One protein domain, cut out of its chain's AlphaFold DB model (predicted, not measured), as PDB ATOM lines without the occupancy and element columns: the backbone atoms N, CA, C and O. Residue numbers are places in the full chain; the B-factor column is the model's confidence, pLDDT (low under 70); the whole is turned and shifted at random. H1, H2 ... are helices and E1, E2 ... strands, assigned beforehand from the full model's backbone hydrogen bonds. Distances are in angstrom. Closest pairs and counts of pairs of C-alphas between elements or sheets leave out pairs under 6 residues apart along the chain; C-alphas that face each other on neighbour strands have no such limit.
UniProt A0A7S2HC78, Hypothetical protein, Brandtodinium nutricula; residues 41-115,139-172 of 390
ATOM      1  N   PRO A  41     253.871 207.218 192.778       72.25
ATOM      2  CA  PRO A  41     253.262 206.775 194.023       72.25
ATOM      3  C   PRO A  41     254.029 205.556 194.558       72.25
ATOM      4  O   PRO A  41     254.448 204.712 193.759       72.25
ATOM      5  N   PRO A  42     254.237 205.456 195.885       76.31
ATOM      6  CA  PRO A  42     254.902 204.296 196.459       76.31
ATOM      7  C   PRO A  42     254.148 203.024 196.051       76.31
ATOM      8  O   PRO A  42     252.915 203.056 195.947       76.31
ATOM      9  N   PRO A  43     254.856 201.903 195.821       85.94
ATOM     10  CA  PRO A  43     254.194 200.662 195.462       85.94
ATOM     11  C   PRO A  43     253.243 200.239 196.592       85.94
ATOM     12  O   PRO A  43     253.500 200.556 197.760       85.94
ATOM     13  N   PRO A  44     252.147 199.529 196.272       89.19
ATOM     14  CA  PRO A  44     251.153 199.135 197.264       89.19
ATOM     15  C   PRO A  44     251.784 198.285 198.376       89.19
ATOM     16  O   PRO A  44     252.777 197.594 198.152       89.19
ATOM     17  N   LEU A  45     251.186 198.282 199.574       93.06
ATOM     18  CA  LEU A  45     251.719 197.565 200.751       93.06
ATOM     19  C   LEU A  45     251.905 196.054 200.529       93.06
ATOM     20  O   LEU A  45     252.675 195.408 201.236       93.06
ATOM     21  N   CYS A  46     251.213 195.481 199.546       92.94
ATOM     22  CA  CYS A  46     251.359 194.087 199.137       92.94
ATOM     23  C   CYS A  46     252.595 193.810 198.262       92.94
ATOM     24  O   CYS A  46     252.878 192.647 198.004       92.94
ATOM     25  N   HIS A  47     253.323 194.830 197.801       94.56
ATOM     26  CA  HIS A  47     254.509 194.664 196.962       94.56
ATOM     27  C   HIS A  47     255.736 194.259 197.804       94.56
ATOM     28  O   HIS A  47     255.971 194.880 198.844       94.56
ATOM     29  N   PRO A  48     256.592 193.308 197.364       93.38
ATOM     30  CA  PRO A  48     257.771 192.870 198.126       93.38
ATOM     31  C   PRO A  48     258.714 194.005 198.569       93.38
ATOM     32  O   PRO A  48     259.253 193.968 199.673       93.38
ATOM     33  N   LEU A  49     258.861 195.068 197.766       89.31
ATOM     34  CA  LEU A  49     259.589 196.296 198.151       89.31
ATOM     35  C   LEU A  49     259.176 196.875 199.514       89.31
ATOM     36  O   LEU A  49     260.038 197.441 200.175       89.31
ATOM     37  N   GLN A  50     257.918 196.713 199.940       91.19
ATOM     38  CA  GLN A  50     257.390 197.208 201.221       91.19
ATOM     39  C   GLN A  50     257.676 196.269 202.405       91.19
ATOM     40  O   GLN A  50     257.284 196.557 203.527       91.19
ATOM     41  N   TRP A  51     258.365 195.147 202.184       89.69
ATOM     42  CA  TRP A  51     258.622 194.110 203.193       89.69
ATOM     43  C   TRP A  51     260.111 193.940 203.517       89.69
ATOM     44  O   TRP A  51     260.519 192.935 204.107       89.69
ATOM     45  N   ARG A  52     260.949 194.907 203.122       84.69
ATOM     46  CA  ARG A  52     262.386 194.893 203.428       84.69
ATOM     47  C   ARG A  52     262.634 195.273 204.899       84.69
ATOM     48  O   ARG A  52     261.836 196.005 205.496       84.69
ATOM     49  N   PRO A  53     263.747 194.816 205.503       78.88
ATOM     50  CA  PRO A  53     264.098 195.190 206.870       78.88
ATOM     51  C   PRO A  53     264.154 196.713 207.059       78.88
ATOM     52  O   PRO A  53     264.832 197.408 206.310       78.88
ATOM     53  N   GLY A  54     263.461 197.224 208.080       72.06
ATOM     54  CA  GLY A  54     263.431 198.654 208.416       72.06
ATOM     55  C   GLY A  54     262.276 199.453 207.804       72.06
ATOM     56  O   GLY A  54     262.065 200.582 208.235       72.06
ATOM     57  N   ILE A  55     261.507 198.870 206.874       77.44
ATOM     58  CA  ILE A  55     260.348 199.524 206.233       77.44
ATOM     59  C   ILE A  55     259.044 198.706 206.308       77.44
ATOM     60  O   ILE A  55     257.981 199.235 206.010       77.44
ATOM     61  N   SER A  56     259.089 197.448 206.769       83.00
ATOM     62  CA  SER A  56     257.932 196.534 206.783       83.00
ATOM     63  C   SER A  56     256.823 196.848 207.791       83.00
ATOM     64  O   SER A  56     255.767 196.222 207.730       83.00
ATOM     65  N   GLY A  57     257.027 197.804 208.704       82.62
ATOM     66  CA  GLY A  57     256.115 198.060 209.826       82.62
ATOM     67  C   GLY A  57     254.669 198.320 209.396       82.62
ATOM     68  O   GLY A  57     253.754 197.655 209.882       82.62
ATOM     69  N   ASP A  58     254.474 199.214 208.426       87.44
ATOM     70  CA  ASP A  58     253.140 199.585 207.941       87.44
ATOM     71  C   ASP A  58     252.459 198.416 207.207       87.44
ATOM     72  O   ASP A  58     251.257 198.180 207.361       87.44
ATOM     73  N   ALA A  59     253.228 197.637 206.437       89.50
ATOM     74  CA  ALA A  59     252.721 196.472 205.718       89.50
ATOM     75  C   ALA A  59     252.330 195.326 206.671       89.50
ATOM     76  O   ALA A  59     251.290 194.692 206.487       89.50
ATOM     77  N   GLU A  60     253.115 195.089 207.724       91.75
ATOM     78  CA  GLU A  60     252.829 194.088 208.757       91.75
ATOM     79  C   GLU A  60     251.596 194.461 209.592       91.75
ATOM     80  O   GLU A  60     250.741 193.604 209.854       91.75
ATOM     81  N   GLU A  61     251.461 195.734 209.977       92.69
ATOM     82  CA  GLU A  61     250.283 196.233 210.688       92.69
ATOM     83  C   GLU A  61     249.023 196.101 209.823       92.69
ATOM     84  O   GLU A  61     248.006 195.552 210.271       92.69
ATOM     85  N   ALA A  62     249.105 196.509 208.554       93.69
ATOM     86  CA  ALA A  62     248.008 196.365 207.609       93.69
ATOM     87  C   ALA A  62     247.645 194.890 207.372       93.69
ATOM     88  O   ALA A  62     246.457 194.555 207.339       93.69
ATOM     89  N   LEU A  63     248.626 193.984 207.261       95.69
ATOM     90  CA  LEU A  63     248.366 192.550 207.107       95.69
ATOM     91  C   LEU A  63     247.675 191.979 208.348       95.69
ATOM     92  O   LEU A  63     246.749 191.175 208.228       95.69
ATOM     93  N   LYS A  64     248.088 192.392 209.548       95.62
ATOM     94  CA  LYS A  64     247.444 191.979 210.800       95.62
ATOM     95  C   LYS A  64     245.982 192.428 210.850       95.62
ATOM     96  O   LYS A  64     245.117 191.637 211.236       95.62
ATOM     97  N   ALA A  65     245.694 193.659 210.430       94.94
ATOM     98  CA  ALA A  65     244.327 194.159 210.316       94.94
ATOM     99  C   ALA A  65     243.525 193.358 209.272       94.94
ATOM    100  O   ALA A  65     242.428 192.882 209.571       94.94
ATOM    101  N   CYS A  66     244.117 193.105 208.099       94.44
ATOM    102  CA  CYS A  66     243.522 192.286 207.047       94.44
ATOM    103  C   CYS A  66     243.190 190.870 207.537       94.44
ATOM    104  O   CYS A  66     242.080 190.395 207.322       94.44
ATOM    105  N   ARG A  67     244.109 190.192 208.234       95.44
ATOM    106  CA  ARG A  67     243.898 188.838 208.787       95.44
ATOM    107  C   ARG A  67     242.854 188.807 209.893       95.44
ATOM    108  O   ARG A  67     242.156 187.814 210.047       95.44
ATOM    109  N   THR A  68     242.735 189.888 210.654       94.94
ATOM    110  CA  THR A  68     241.692 190.018 211.677       94.94
ATOM    111  C   THR A  68     240.312 190.126 211.029       94.94
ATOM    112  O   THR A  68     239.370 189.479 211.478       94.94
ATOM    113  N   ALA A  69     240.197 190.906 209.949       92.88
ATOM    114  CA  ALA A  69     238.960 191.043 209.185       92.88
ATOM    115  C   ALA A  69     238.635 189.791 208.346       92.88
ATOM    116  O   ALA A  69     237.469 189.422 208.215       92.88
ATOM    117  N   HIS A  70     239.665 189.126 207.816       92.56
ATOM    118  CA  HIS A  70     239.576 188.018 206.862       92.56
ATOM    119  C   HIS A  70     240.480 186.848 207.285       92.56
ATOM    120  O   HIS A  70     241.495 186.568 206.637       92.56
ATOM    121  N   PRO A  71     240.132 186.126 208.366       93.19
ATOM    122  CA  PRO A  71     241.010 185.115 208.966       93.19
ATOM    123  C   PRO A  71     241.276 183.905 208.068       93.19
ATOM    124  O   PRO A  71     242.246 183.190 208.291       93.19
ATOM    125  N   LYS A  72     240.443 183.678 207.047       92.12
ATOM    126  CA  LYS A  72     240.585 182.574 206.085       92.12
ATOM    127  C   LYS A  72     241.201 182.996 204.741       92.12
ATOM    128  O   LYS A  72     241.289 182.165 203.845       92.12
ATOM    129  N   GLY A  73     241.590 184.266 204.582       90.56
ATOM    130  CA  GLY A  73     241.994 184.810 203.281       90.56
ATOM    131  C   GLY A  73     240.807 184.939 202.318       90.56
ATOM    132  O   GLY A  73     239.659 185.037 202.757       90.56
ATOM    133  N   LEU A  74     241.082 184.961 201.010       89.50
ATOM    134  CA  LEU A  74     240.032 184.924 199.987       89.50
ATOM    135  C   LEU A  74     239.468 183.512 199.809       89.50
ATOM    136  O   LEU A  74     240.211 182.552 199.628       89.50
ATOM    137  N   GLY A  75     238.138 183.407 199.838       83.56
ATOM    138  CA  GLY A  75     237.415 182.204 199.427       83.56
ATOM    139  C   GLY A  75     237.155 182.174 197.920       83.56
ATOM    140  O   GLY A  75     237.283 183.187 197.229       83.56
ATOM    141  N   THR A  76     236.745 181.012 197.412       73.69
ATOM    142  CA  THR A  76     236.290 180.828 196.029       73.69
ATOM    143  C   THR A  76     234.901 181.453 195.845       73.69
ATOM    144  O   THR A  76     233.869 180.795 195.944       73.69
ATOM    145  N   GLY A  77     234.885 182.763 195.603       74.19
ATOM    146  CA  GLY A  77     233.677 183.559 195.380       74.19
ATOM    147  C   GLY A  77     233.172 184.293 196.626       74.19
ATOM    148  O   GLY A  77     233.396 183.881 197.764       74.19
ATOM    149  N   GLY A  78     232.487 185.417 196.401       83.94
ATOM    150  CA  GLY A  78     231.859 186.220 197.454       83.94
ATOM    151  C   GLY A  78     232.147 187.712 197.323       83.94
ATOM    152  O   GLY A  78     232.482 188.200 196.245       83.94
ATOM    153  N   SER A  79     232.001 188.447 198.426       87.94
ATOM    154  CA  SER A  79     232.425 189.844 198.518       87.94
ATOM    155  C   SER A  79     233.551 190.010 199.535       87.94
ATOM    156  O   SER A  79     233.552 189.393 200.601       87.94
ATOM    157  N   PHE A  80     234.521 190.856 199.207       92.56
ATOM    158  CA  PHE A  80     235.612 191.235 200.092       92.56
ATOM    159  C   PHE A  80     235.376 192.642 200.626       92.56
ATOM    160  O   PHE A  80     235.146 193.573 199.857       92.56
ATOM    161  N   ARG A  81     235.426 192.809 201.949       93.94
ATOM    162  CA  ARG A  81     235.277 194.120 202.590       93.94
ATOM    163  C   ARG A  81     236.643 194.764 202.808       93.94
ATOM    164  O   ARG A  81     237.463 194.228 203.553       93.94
ATOM    165  N   ARG A  82     236.848 195.923 202.194       91.62
ATOM    166  CA  ARG A  82     238.048 196.754 202.318       91.62
ATOM    167  C   ARG A  82     238.053 197.547 203.638       91.62
ATOM    168  O   ARG A  82     236.997 197.699 204.262       91.62
ATOM    169  N   PRO A  83     239.216 198.073 204.069       90.19
ATOM    170  CA  PRO A  83     239.303 198.896 205.279       90.19
ATOM    171  C   PRO A  83     238.485 200.195 205.207       90.19
ATOM    172  O   PRO A  83     238.047 200.692 206.240       90.19
ATOM    173  N   ASP A  84     238.207 200.710 204.005       91.50
ATOM    174  CA  ASP A  84     237.314 201.859 203.779       91.50
ATOM    175  C   ASP A  84     235.811 201.502 203.849       91.50
ATOM    176  O   ASP A  84     234.948 202.355 203.646       91.50
ATOM    177  N   GLY A  85     235.487 200.234 204.127       90.00
ATOM    178  CA  GLY A  85     234.125 199.713 204.208       90.00
ATOM    179  C   GLY A  85     233.508 199.325 202.862       90.00
ATOM    180  O   GLY A  85     232.427 198.725 202.861       90.00
ATOM    181  N   ARG A  86     234.166 199.605 201.727       91.31
ATOM    182  CA  ARG A  86     233.676 199.192 200.406       91.31
ATOM    183  C   ARG A  86     233.716 197.675 200.278       91.31
ATOM    184  O   ARG A  86     234.624 197.012 200.779       91.31
ATOM    185  N   GLN A  87     232.713 197.125 199.604       91.12
ATOM    186  CA  GLN A  87     232.680 195.711 199.249       91.12
ATOM    187  C   GLN A  87     233.043 195.544 197.778       91.12
ATOM    188  O   GLN A  87     232.418 196.158 196.917       91.12
ATOM    189  N   VAL A  88     234.026 194.693 197.508       90.38
ATOM    190  CA  VAL A  88     234.427 194.278 196.163       90.38
ATOM    191  C   VAL A  88     233.811 192.912 195.905       90.38
ATOM    192  O   VAL A  88     234.039 191.980 196.677       90.38
ATOM    193  N   ALA A  89     232.998 192.783 194.859       89.88
ATOM    194  CA  ALA A  89     232.481 191.486 194.438       89.88
ATOM    195  C   ALA A  89     233.584 190.720 193.698       89.88
ATOM    196  O   ALA A  89     234.163 191.235 192.745       89.88
ATOM    197  N   LEU A  90     233.869 189.493 194.130       91.56
ATOM    198  CA  LEU A  90     234.925 188.660 193.568       91.56
ATOM    199  C   LEU A  90     234.303 187.524 192.761       91.56
ATOM    200  O   LEU A  90     233.825 186.529 193.312       91.56
ATOM    201  N   SER A  91     234.296 187.701 191.441       92.25
ATOM    202  CA  SER A  91     234.035 186.619 190.496       92.25
ATOM    203  C   SER A  91     235.272 185.723 190.359       92.25
ATOM    204  O   SER A  91     236.382 186.122 190.714       92.25
ATOM    205  N   SER A  92     235.097 184.524 189.797       89.75
ATOM    206  CA  SER A  92     236.230 183.642 189.474       89.75
ATOM    207  C   SER A  92     237.247 184.338 188.553       89.75
ATOM    208  O   SER A  92     238.445 184.310 188.817       89.75
ATOM    209  N   ALA A  93     236.766 185.067 187.537       89.50
ATOM    210  CA  ALA A  93     237.618 185.828 186.621       89.50
ATOM    211  C   ALA A  93     238.395 186.955 187.326       89.50
ATOM    212  O   ALA A  93     239.568 187.155 187.037       89.50
ATOM    213  N   ALA A  94     237.777 187.651 188.287       92.12
ATOM    214  CA  ALA A  94     238.450 188.698 189.059       92.12
ATOM    215  C   ALA A  94     239.544 188.127 189.978       92.12
ATOM    216  O   ALA A  94     240.604 188.728 190.132       92.12
ATOM    217  N   LEU A  95     239.313 186.950 190.572       92.38
ATOM    218  CA  LEU A  95     240.331 186.243 191.357       92.38
ATOM    219  C   LEU A  95     241.501 185.778 190.482       92.38
ATOM    220  O   LEU A  95     242.651 185.917 190.891       92.38
ATOM    221  N   ALA A  96     241.215 185.270 189.281       90.44
ATOM    222  CA  ALA A  96     242.241 184.891 188.314       90.44
ATOM    223  C   ALA A  96     243.055 186.108 187.836       90.44
ATOM    224  O   ALA A  96     244.281 186.039 187.793       90.44
ATOM    225  N   ALA A  97     242.401 187.244 187.568       92.44
ATOM    226  CA  ALA A  97     243.077 188.495 187.228       92.44
ATOM    227  C   ALA A  97     243.994 188.980 188.364       92.44
ATOM    228  O   ALA A  97     245.150 189.312 188.118       92.44
ATOM    229  N   LEU A  98     243.529 188.939 189.620       94.31
ATOM    230  CA  LEU A  98     244.360 189.267 190.786       94.31
ATOM    231  C   LEU A  98     245.558 188.324 190.946       94.31
ATOM    232  O   LEU A  98     246.636 188.774 191.329       94.31
ATOM    233  N   ALA A  99     245.388 187.029 190.669       94.19
ATOM    234  CA  ALA A  99     246.491 186.071 190.696       94.19
ATOM    235  C   ALA A  99     247.545 186.397 189.626       94.19
ATOM    236  O   ALA A  99     248.732 186.399 189.932       94.19
ATOM    237  N   GLN A 100     247.129 186.783 188.418       93.31
ATOM    238  CA  GLN A 100     248.063 187.248 187.389       93.31
ATOM    239  C   GLN A 100     248.729 188.580 187.763       93.31
ATOM    240  O   GLN A 100     249.927 188.735 187.563       93.31
ATOM    241  N   GLN A 101     248.000 189.525 188.369       94.94
ATOM    242  CA  GLN A 101     248.592 190.771 188.875       94.94
ATOM    243  C   GLN A 101     249.620 190.506 189.985       94.94
ATOM    244  O   GLN A 101     250.642 191.188 190.048       94.94
ATOM    245  N   ARG A 102     249.384 189.509 190.849       95.88
ATOM    246  CA  ARG A 102     250.373 189.042 191.832       95.88
ATOM    247  C   ARG A 102     251.614 188.513 191.123       95.88
ATOM    248  O   ARG A 102     252.718 188.837 191.544       95.88
ATOM    249  N   ASP A 103     251.440 187.709 190.083       94.19
ATOM    250  CA  ASP A 103     252.560 187.117 189.354       94.19
ATOM    251  C   ASP A 103     253.393 188.201 188.658       94.19
ATOM    252  O   ASP A 103     254.604 188.247 188.861       94.19
ATOM    253  N   SER A 104     252.751 189.166 187.989       93.06
ATOM    254  CA  SER A 104     253.428 190.344 187.430       93.06
ATOM    255  C   SER A 104     254.176 191.146 188.500       93.06
ATOM    256  O   SER A 104     255.326 191.515 188.301       93.06
ATOM    257  N   MET A 105     253.571 191.367 189.674       95.12
ATOM    258  CA  MET A 105     254.215 192.060 190.801       95.12
ATOM    259  C   MET A 105     255.466 191.320 191.311       95.12
ATOM    260  O   MET A 105     256.448 191.936 191.727       95.12
ATOM    261  N   LEU A 106     255.442 189.988 191.320       94.25
ATOM    262  CA  LEU A 106     256.584 189.165 191.720       94.25
ATOM    263  C   LEU A 106     257.670 189.136 190.630       94.25
ATOM    264  O   LEU A 106     258.857 189.179 190.956       94.25
ATOM    265  N   GLU A 107     257.291 189.111 189.354       92.50
ATOM    266  CA  GLU A 107     258.210 189.246 188.216       92.50
ATOM    267  C   GLU A 107     258.888 190.628 188.206       92.50
ATOM    268  O   GLU A 107     260.106 190.709 188.050       92.50
ATOM    269  N   GLU A 108     258.143 191.706 188.482       91.81
ATOM    270  CA  GLU A 108     258.670 193.070 188.655       91.81
ATOM    271  C   GLU A 108     259.685 193.161 189.805       91.81
ATOM    272  O   GLU A 108     260.688 193.872 189.704       91.81
ATOM    273  N   TRP A 109     259.475 192.410 190.893       91.44
ATOM    274  CA  TRP A 109     260.466 192.279 191.967       91.44
ATOM    275  C   TRP A 109     261.749 191.565 191.507       91.44
ATOM    276  O   TRP A 109     262.828 191.815 192.059       91.44
ATOM    277  N   GLY A 110     261.644 190.706 190.492       92.19
ATOM    278  CA  GLY A 110     262.728 189.904 189.934       92.19
ATOM    279  C   GLY A 110     262.628 188.411 190.249       92.19
ATOM    280  O   GLY A 110     263.620 187.701 190.075       92.19
ATOM    281  N   CYS A 111     261.486 187.916 190.738       90.56
ATOM    282  CA  CYS A 111     261.254 186.474 190.833       90.56
ATOM    283  C   CYS A 111     261.089 185.872 189.434       90.56
ATOM    284  O   CYS A 111     260.466 186.474 188.565       90.56
ATOM    285  N   VAL A 112     261.597 184.655 189.233       88.75
ATOM    286  CA  VAL A 112     261.255 183.859 188.049       88.75
ATOM    287  C   VAL A 112     260.063 182.988 188.409       88.75
ATOM    288  O   VAL A 112     260.148 182.124 189.285       88.75
ATOM    289  N   ILE A 113     258.939 183.240 187.747       86.25
ATOM    290  CA  ILE A 113     257.755 182.393 187.826       86.25
ATOM    291  C   ILE A 113     257.771 181.522 186.582       86.25
ATOM    292  O   ILE A 113     257.595 182.008 185.467       86.25
ATOM    293  N   GLU A 114     258.015 180.229 186.773       81.88
ATOM    294  CA  GLU A 114     257.804 179.253 185.712       81.88
ATOM    295  C   GLU A 114     256.298 179.148 185.493       81.88
ATOM    296  O   GLU A 114     255.577 178.484 186.236       81.88
ATOM    297  N   ARG A 115     255.806 179.886 184.501       75.50
ATOM    298  CA  ARG A 115     254.462 179.673 183.988       75.50
ATOM    299  C   ARG A 115     254.529 178.343 183.254       75.50
ATOM    300  O   ARG A 115     255.243 178.241 182.259       75.50
ATOM    301  N   GLY A 139     266.042 180.228 190.021       64.25
ATOM    302  CA  GLY A 139     266.596 181.456 189.463       64.25
ATOM    303  C   GLY A 139     265.713 182.657 189.808       64.25
ATOM    304  O   GLY A 139     264.499 182.538 189.907       64.25
ATOM    305  N   GLY A 140     266.320 183.825 190.013       82.38
ATOM    306  CA  GLY A 140     265.613 185.069 190.343       82.38
ATOM    307  C   GLY A 140     266.017 185.672 191.687       82.38
ATOM    308  O   GLY A 140     266.782 185.093 192.458       82.38
ATOM    309  N   ARG A 141     265.526 186.883 191.952       88.19
ATOM    310  CA  ARG A 141     265.741 187.608 193.206       88.19
ATOM    311  C   ARG A 141     264.938 186.954 194.329       88.19
ATOM    312  O   ARG A 141     263.724 186.786 194.209       88.19
ATOM    313  N   GLU A 142     265.601 186.646 195.442       88.31
ATOM    314  CA  GLU A 142     264.933 186.117 196.635       88.31
ATOM    315  C   GLU A 142     263.893 187.105 197.185       88.31
ATOM    316  O   GLU A 142     264.066 188.330 197.143       88.31
ATOM    317  N   LEU A 143     262.791 186.569 197.712       91.19
ATOM    318  CA  LEU A 143     261.770 187.372 198.378       91.19
ATOM    319  C   LEU A 143     262.259 187.828 199.757       91.19
ATOM    320  O   LEU A 143     262.950 187.072 200.444       91.19
ATOM    321  N   PRO A 144     261.852 189.022 200.225       92.38
ATOM    322  CA  PRO A 144     262.140 189.445 201.587       92.38
ATOM    323  C   PRO A 144     261.648 188.393 202.597       92.38
ATOM    324  O   PRO A 144     260.500 187.949 202.486       92.38
ATOM    325  N   PRO A 145     262.452 188.014 203.610       89.88
ATOM    326  CA  PRO A 145     262.087 186.942 204.538       89.88
ATOM    327  C   PRO A 145     260.737 187.154 205.233       89.88
ATOM    328  O   PRO A 145     259.983 186.201 205.412       89.88
ATOM    329  N   ALA A 146     260.399 188.403 205.575       89.44
ATOM    330  CA  ALA A 146     259.114 188.749 206.179       89.44
ATOM    331  C   ALA A 146     257.936 188.514 205.216       89.44
ATOM    332  O   ALA A 146     256.913 187.972 205.625       89.44
ATOM    333  N   PHE A 147     258.099 188.856 203.933       94.62
ATOM    334  CA  PHE A 147     257.093 188.618 202.895       94.62
ATOM    335  C   PHE A 147     256.881 187.120 202.663       94.62
ATOM    336  O   PHE A 147     255.753 186.631 202.694       94.62
ATOM    337  N   ALA A 148     257.977 186.377 202.488       93.56
ATOM    338  CA  ALA A 148     257.929 184.932 202.300       93.56
ATOM    339  C   ALA A 148     257.272 184.237 203.504       93.56
ATOM    340  O   ALA A 148     256.370 183.425 203.325       93.56
ATOM    341  N   ALA A 149     257.642 184.610 204.733       94.06
ATOM    342  CA  ALA A 149     257.028 184.067 205.945       94.06
ATOM    343  C   ALA A 149     255.540 184.436 206.081       94.06
ATOM    344  O   ALA A 149     254.748 183.651 206.602       94.06
ATOM    345  N   ALA A 150     255.145 185.625 205.621       93.88
ATOM    346  CA  ALA A 150     253.761 186.071 205.664       93.88
ATOM    347  C   ALA A 150     252.869 185.341 204.651       93.88
ATOM    348  O   ALA A 150     251.699 185.099 204.953       93.88
ATOM    349  N   PHE A 151     253.392 184.989 203.476       95.81
ATOM    350  CA  PHE A 151     252.560 184.537 202.361       95.81
ATOM    351  C   PHE A 151     252.879 183.141 201.827       95.81
ATOM    352  O   PHE A 151     252.161 182.698 200.941       95.81
ATOM    353  N   ALA A 152     253.877 182.416 202.337       91.31
ATOM    354  CA  ALA A 152     254.191 181.073 201.846       91.31
ATOM    355  C   ALA A 152     253.006 180.080 201.984       91.31
ATOM    356  O   ALA A 152     252.391 180.029 203.053       91.31
ATOM    357  N   PRO A 153     252.725 179.247 200.956       93.38
ATOM    358  CA  PRO A 153     253.271 179.297 199.589       93.38
ATOM    359  C   PRO A 153     252.742 180.511 198.803       93.38
ATOM    360  O   PRO A 153     251.539 180.669 198.612       93.38
ATOM    361  N   VAL A 154     253.647 181.372 198.322       92.06
ATOM    362  CA  VAL A 154     253.311 182.716 197.804       92.06
ATOM    363  C   VAL A 154     252.398 182.659 196.571       92.06
ATOM    364  O   VAL A 154     251.416 183.400 196.503       92.06
ATOM    365  N   LEU A 155     252.671 181.739 195.639       91.56
ATOM    366  CA  LEU A 155     251.906 181.561 194.394       91.56
ATOM    367  C   LEU A 155     250.519 180.929 194.597       91.56
ATOM    368  O   LEU A 155     249.675 180.964 193.707       91.56
ATOM    369  N   GLU A 156     250.232 180.402 195.782       91.75
ATOM    370  CA  GLU A 156     248.930 179.813 196.122       91.75
ATOM    371  C   GLU A 156     248.245 180.593 197.257       91.75
ATOM    372  O   GLU A 156     247.165 180.242 197.731       91.75
ATOM    373  N   SER A 157     248.868 181.686 197.707       94.31
ATOM    374  CA  SER A 157     248.472 182.398 198.913       94.31
ATOM    375  C   SER A 157     247.191 183.199 198.715       94.31
ATOM    376  O   SER A 157     247.203 184.354 198.278       94.31
ATOM    377  N   THR A 158     246.065 182.637 199.145       95.12
ATOM    378  CA  THR A 158     244.787 183.366 199.220       95.12
ATOM    379  C   THR A 158     244.850 184.551 200.190       95.12
ATOM    380  O   THR A 158     244.084 185.507 200.062       95.12
ATOM    381  N   HIS A 159     245.780 184.519 201.150       95.44
ATOM    382  CA  HIS A 159     246.063 185.630 202.052       95.44
ATOM    383  C   HIS A 159     246.800 186.777 201.363       95.44
ATOM    384  O   HIS A 159     246.532 187.930 201.698       95.44
ATOM    385  N   LEU A 160     247.687 186.493 200.404       96.62
ATOM    386  CA  LEU A 160     248.328 187.539 199.610       96.62
ATOM    387  C   LEU A 160     247.303 188.244 198.725       96.62
ATOM    388  O   LEU A 160     247.239 189.468 198.742       96.62
ATOM    389  N   LEU A 161     246.433 187.493 198.047       96.00
ATOM    390  CA  LEU A 161     245.365 188.081 197.232       96.00
ATOM    391  C   LEU A 161     244.390 188.921 198.082       96.00
ATOM    392  O   LEU A 161     244.011 190.024 197.690       96.00
ATOM    393  N   ALA A 162     244.032 188.447 199.284       95.88
ATOM    394  CA  ALA A 162     243.244 189.232 200.243       95.88
ATOM    395  C   ALA A 162     243.960 190.531 200.628       95.88
ATOM    396  O   ALA A 162     243.343 191.594 200.710       95.88
ATOM    397  N   PHE A 163     245.270 190.451 200.858       97.06
ATOM    398  CA  PHE A 163     246.067 191.599 201.248       97.06
ATOM    399  C   PHE A 163     246.269 192.599 200.104       97.06
ATOM    400  O   PHE A 163     246.264 193.799 200.359       97.06
ATOM    401  N   MET A 164     246.354 192.146 198.852       96.62
ATOM    402  CA  MET A 164     246.360 193.017 197.669       96.62
ATOM    403  C   MET A 164     245.088 193.872 197.606       96.62
ATOM    404  O   MET A 164     245.174 195.097 197.530       96.62
ATOM    405  N   LEU A 165     243.912 193.254 197.760       95.31
ATOM    406  CA  LEU A 165     242.631 193.972 197.832       95.31
ATOM    407  C   LEU A 165     242.558 194.925 199.035       95.31
ATOM    408  O   LEU A 165     242.047 196.044 198.937       95.31
ATOM    409  N   TRP A 166     243.078 194.495 200.188       95.06
ATOM    410  CA  TRP A 166     243.158 195.325 201.391       95.06
ATOM    411  C   TRP A 166     244.044 196.560 201.180       95.06
ATOM    412  O   TRP A 166     243.658 197.661 201.568       95.06
ATOM    413  N   ALA A 167     245.184 196.384 200.506       94.56
ATOM    414  CA  ALA A 167     246.116 197.437 200.108       94.56
ATOM    415  C   ALA A 167     245.594 198.304 198.946       94.56
ATOM    416  O   ALA A 167     246.215 199.305 198.597       94.56
ATOM    417  N   GLY A 168     244.437 197.953 198.381       93.12
ATOM    418  CA  GLY A 168     243.736 198.727 197.367       93.12
ATOM    419  C   GLY A 168     244.108 198.436 195.926       93.12
ATOM    420  O   GLY A 168     243.741 199.220 195.055       93.12
ATOM    421  N   VAL A 169     244.777 197.311 195.675       93.56
ATOM    422  CA  VAL A 169     244.882 196.747 194.329       93.56
ATOM    423  C   VAL A 169     243.497 196.262 193.919       93.56
ATOM    424  O   VAL A 169     242.909 195.419 194.595       93.56
ATOM    425  N   GLU A 170     242.967 196.809 192.832       92.88
ATOM    426  CA  GLU A 170     241.724 196.335 192.224       92.88
ATOM    427  C   GLU A 170     242.048 195.275 191.158       92.88
ATOM    428  O   GLU A 170     243.077 195.407 190.482       92.88
ATOM    429  N   PRO A 171     241.191 194.248 190.981       92.19
ATOM    430  CA  PRO A 171     241.290 193.354 189.837       92.19
ATOM    431  C   PRO A 171     241.314 194.176 188.553       92.19
ATOM    432  O   PRO A 171     240.440 195.024 188.345       92.19
ATOM    433  N   ASP A 172     242.300 193.930 187.697       92.38
ATOM    434  CA  ASP A 172     242.375 194.618 186.413       92.38
ATOM    435  C   ASP A 172     241.101 194.326 185.600       92.38
ATOM    436  O   ASP A 172     240.735 193.169 185.361       92.38
TER     437      ASP A 172
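AT A GLANCE: This is residues 41 to 115 and 139 to 172 of the 390 residues of the protein "Hypothetical protein" of Brandtodinium nutricula (UniProt A0A7S2HC78). Two helices, H2 and the longer H3, run along two opposite sides of a small rounded domain, and H5 crosses the space between them as its core. The hairpin of E1 and E2 stands at one end of this arrangement, and the short helices H1 and H4 stand at the other. The printed part has 109 residues, with five named helices and two named strands in the order H1, H2, E1, E2, H3, H4, H5; the sheet, E1 - E2, is antiparallel. The class is mostly helix. The whole is compact, with a radius of gyration of the C-alphas of 13.2 A and spans of 35 by 32 by 27 A.

IN THESE COORDINATES: H1 is residues 48 to 51, beginning with C-alpha 48 at (257.771, 192.870, 198.126). H2, residues 57 to 69, is 18.5 A long from first to last C-alpha. The strands are E1, residues 78 to 81, 10.0 A, and E2, residues 87 to 90, 9.3 A. H3, residues 92 to 109, is 25.8 A long and begins with C-alpha 92 at (236.230, 183.642, 189.474). H4 is residues 145 to 151, 10.1 A. H5, residues 158 to 166, is 12.3 A long and ends with C-alpha 166 at (243.158, 195.325, 201.391).

HOW THE PARTS SIT: H1 and H4 only just touch, with 3 pairs of C-alphas within 8 A, the closest those of Trp 51 and Phe 147 at 5.7 A. H1 also only just touches H3, with 3 such pairs, through residues 106 to 109 of H3 alone; the closest C-alphas are those of Pro 48 and Trp 109, 6.7 A. H2 touches H5 with residues 62 to 67 alone, the closest C-alphas being those of Leu 63 and Phe 163, 6.4 A; they are only just about perpendicular, at 73 degrees. E1 and E2 form a hairpin, antiparallel at 147 degrees, with N 80 and O 88 within hydrogen-bond range at 2.8 A, and N 90 and O 78 also at 2.8 A. H3 touches H5 with residues 95 to 102 alone, about perpendicular at 88 degrees; the closest C-alphas are those of Leu 98 and Leu 161, 6.6 A. H2 and H3 are apart. In H2, H3, H4 and H5 every O i to N i+4 pair is within hydrogen-bond range; H1 is too short for such a pair.

THE WHOLE: The two C-alphas farthest apart, those of Gly 85 and Gly 139, are 40.1 A from each other. Residues 116 to 138 are not printed, and C-alphas 115 and 139 are 13.4 A apart across the cut, in the link from H3 to H4. Of the links that are printed whole, none is long. The mean pLDDT of the printed part is 90.3, and residue 139 alone is under 70.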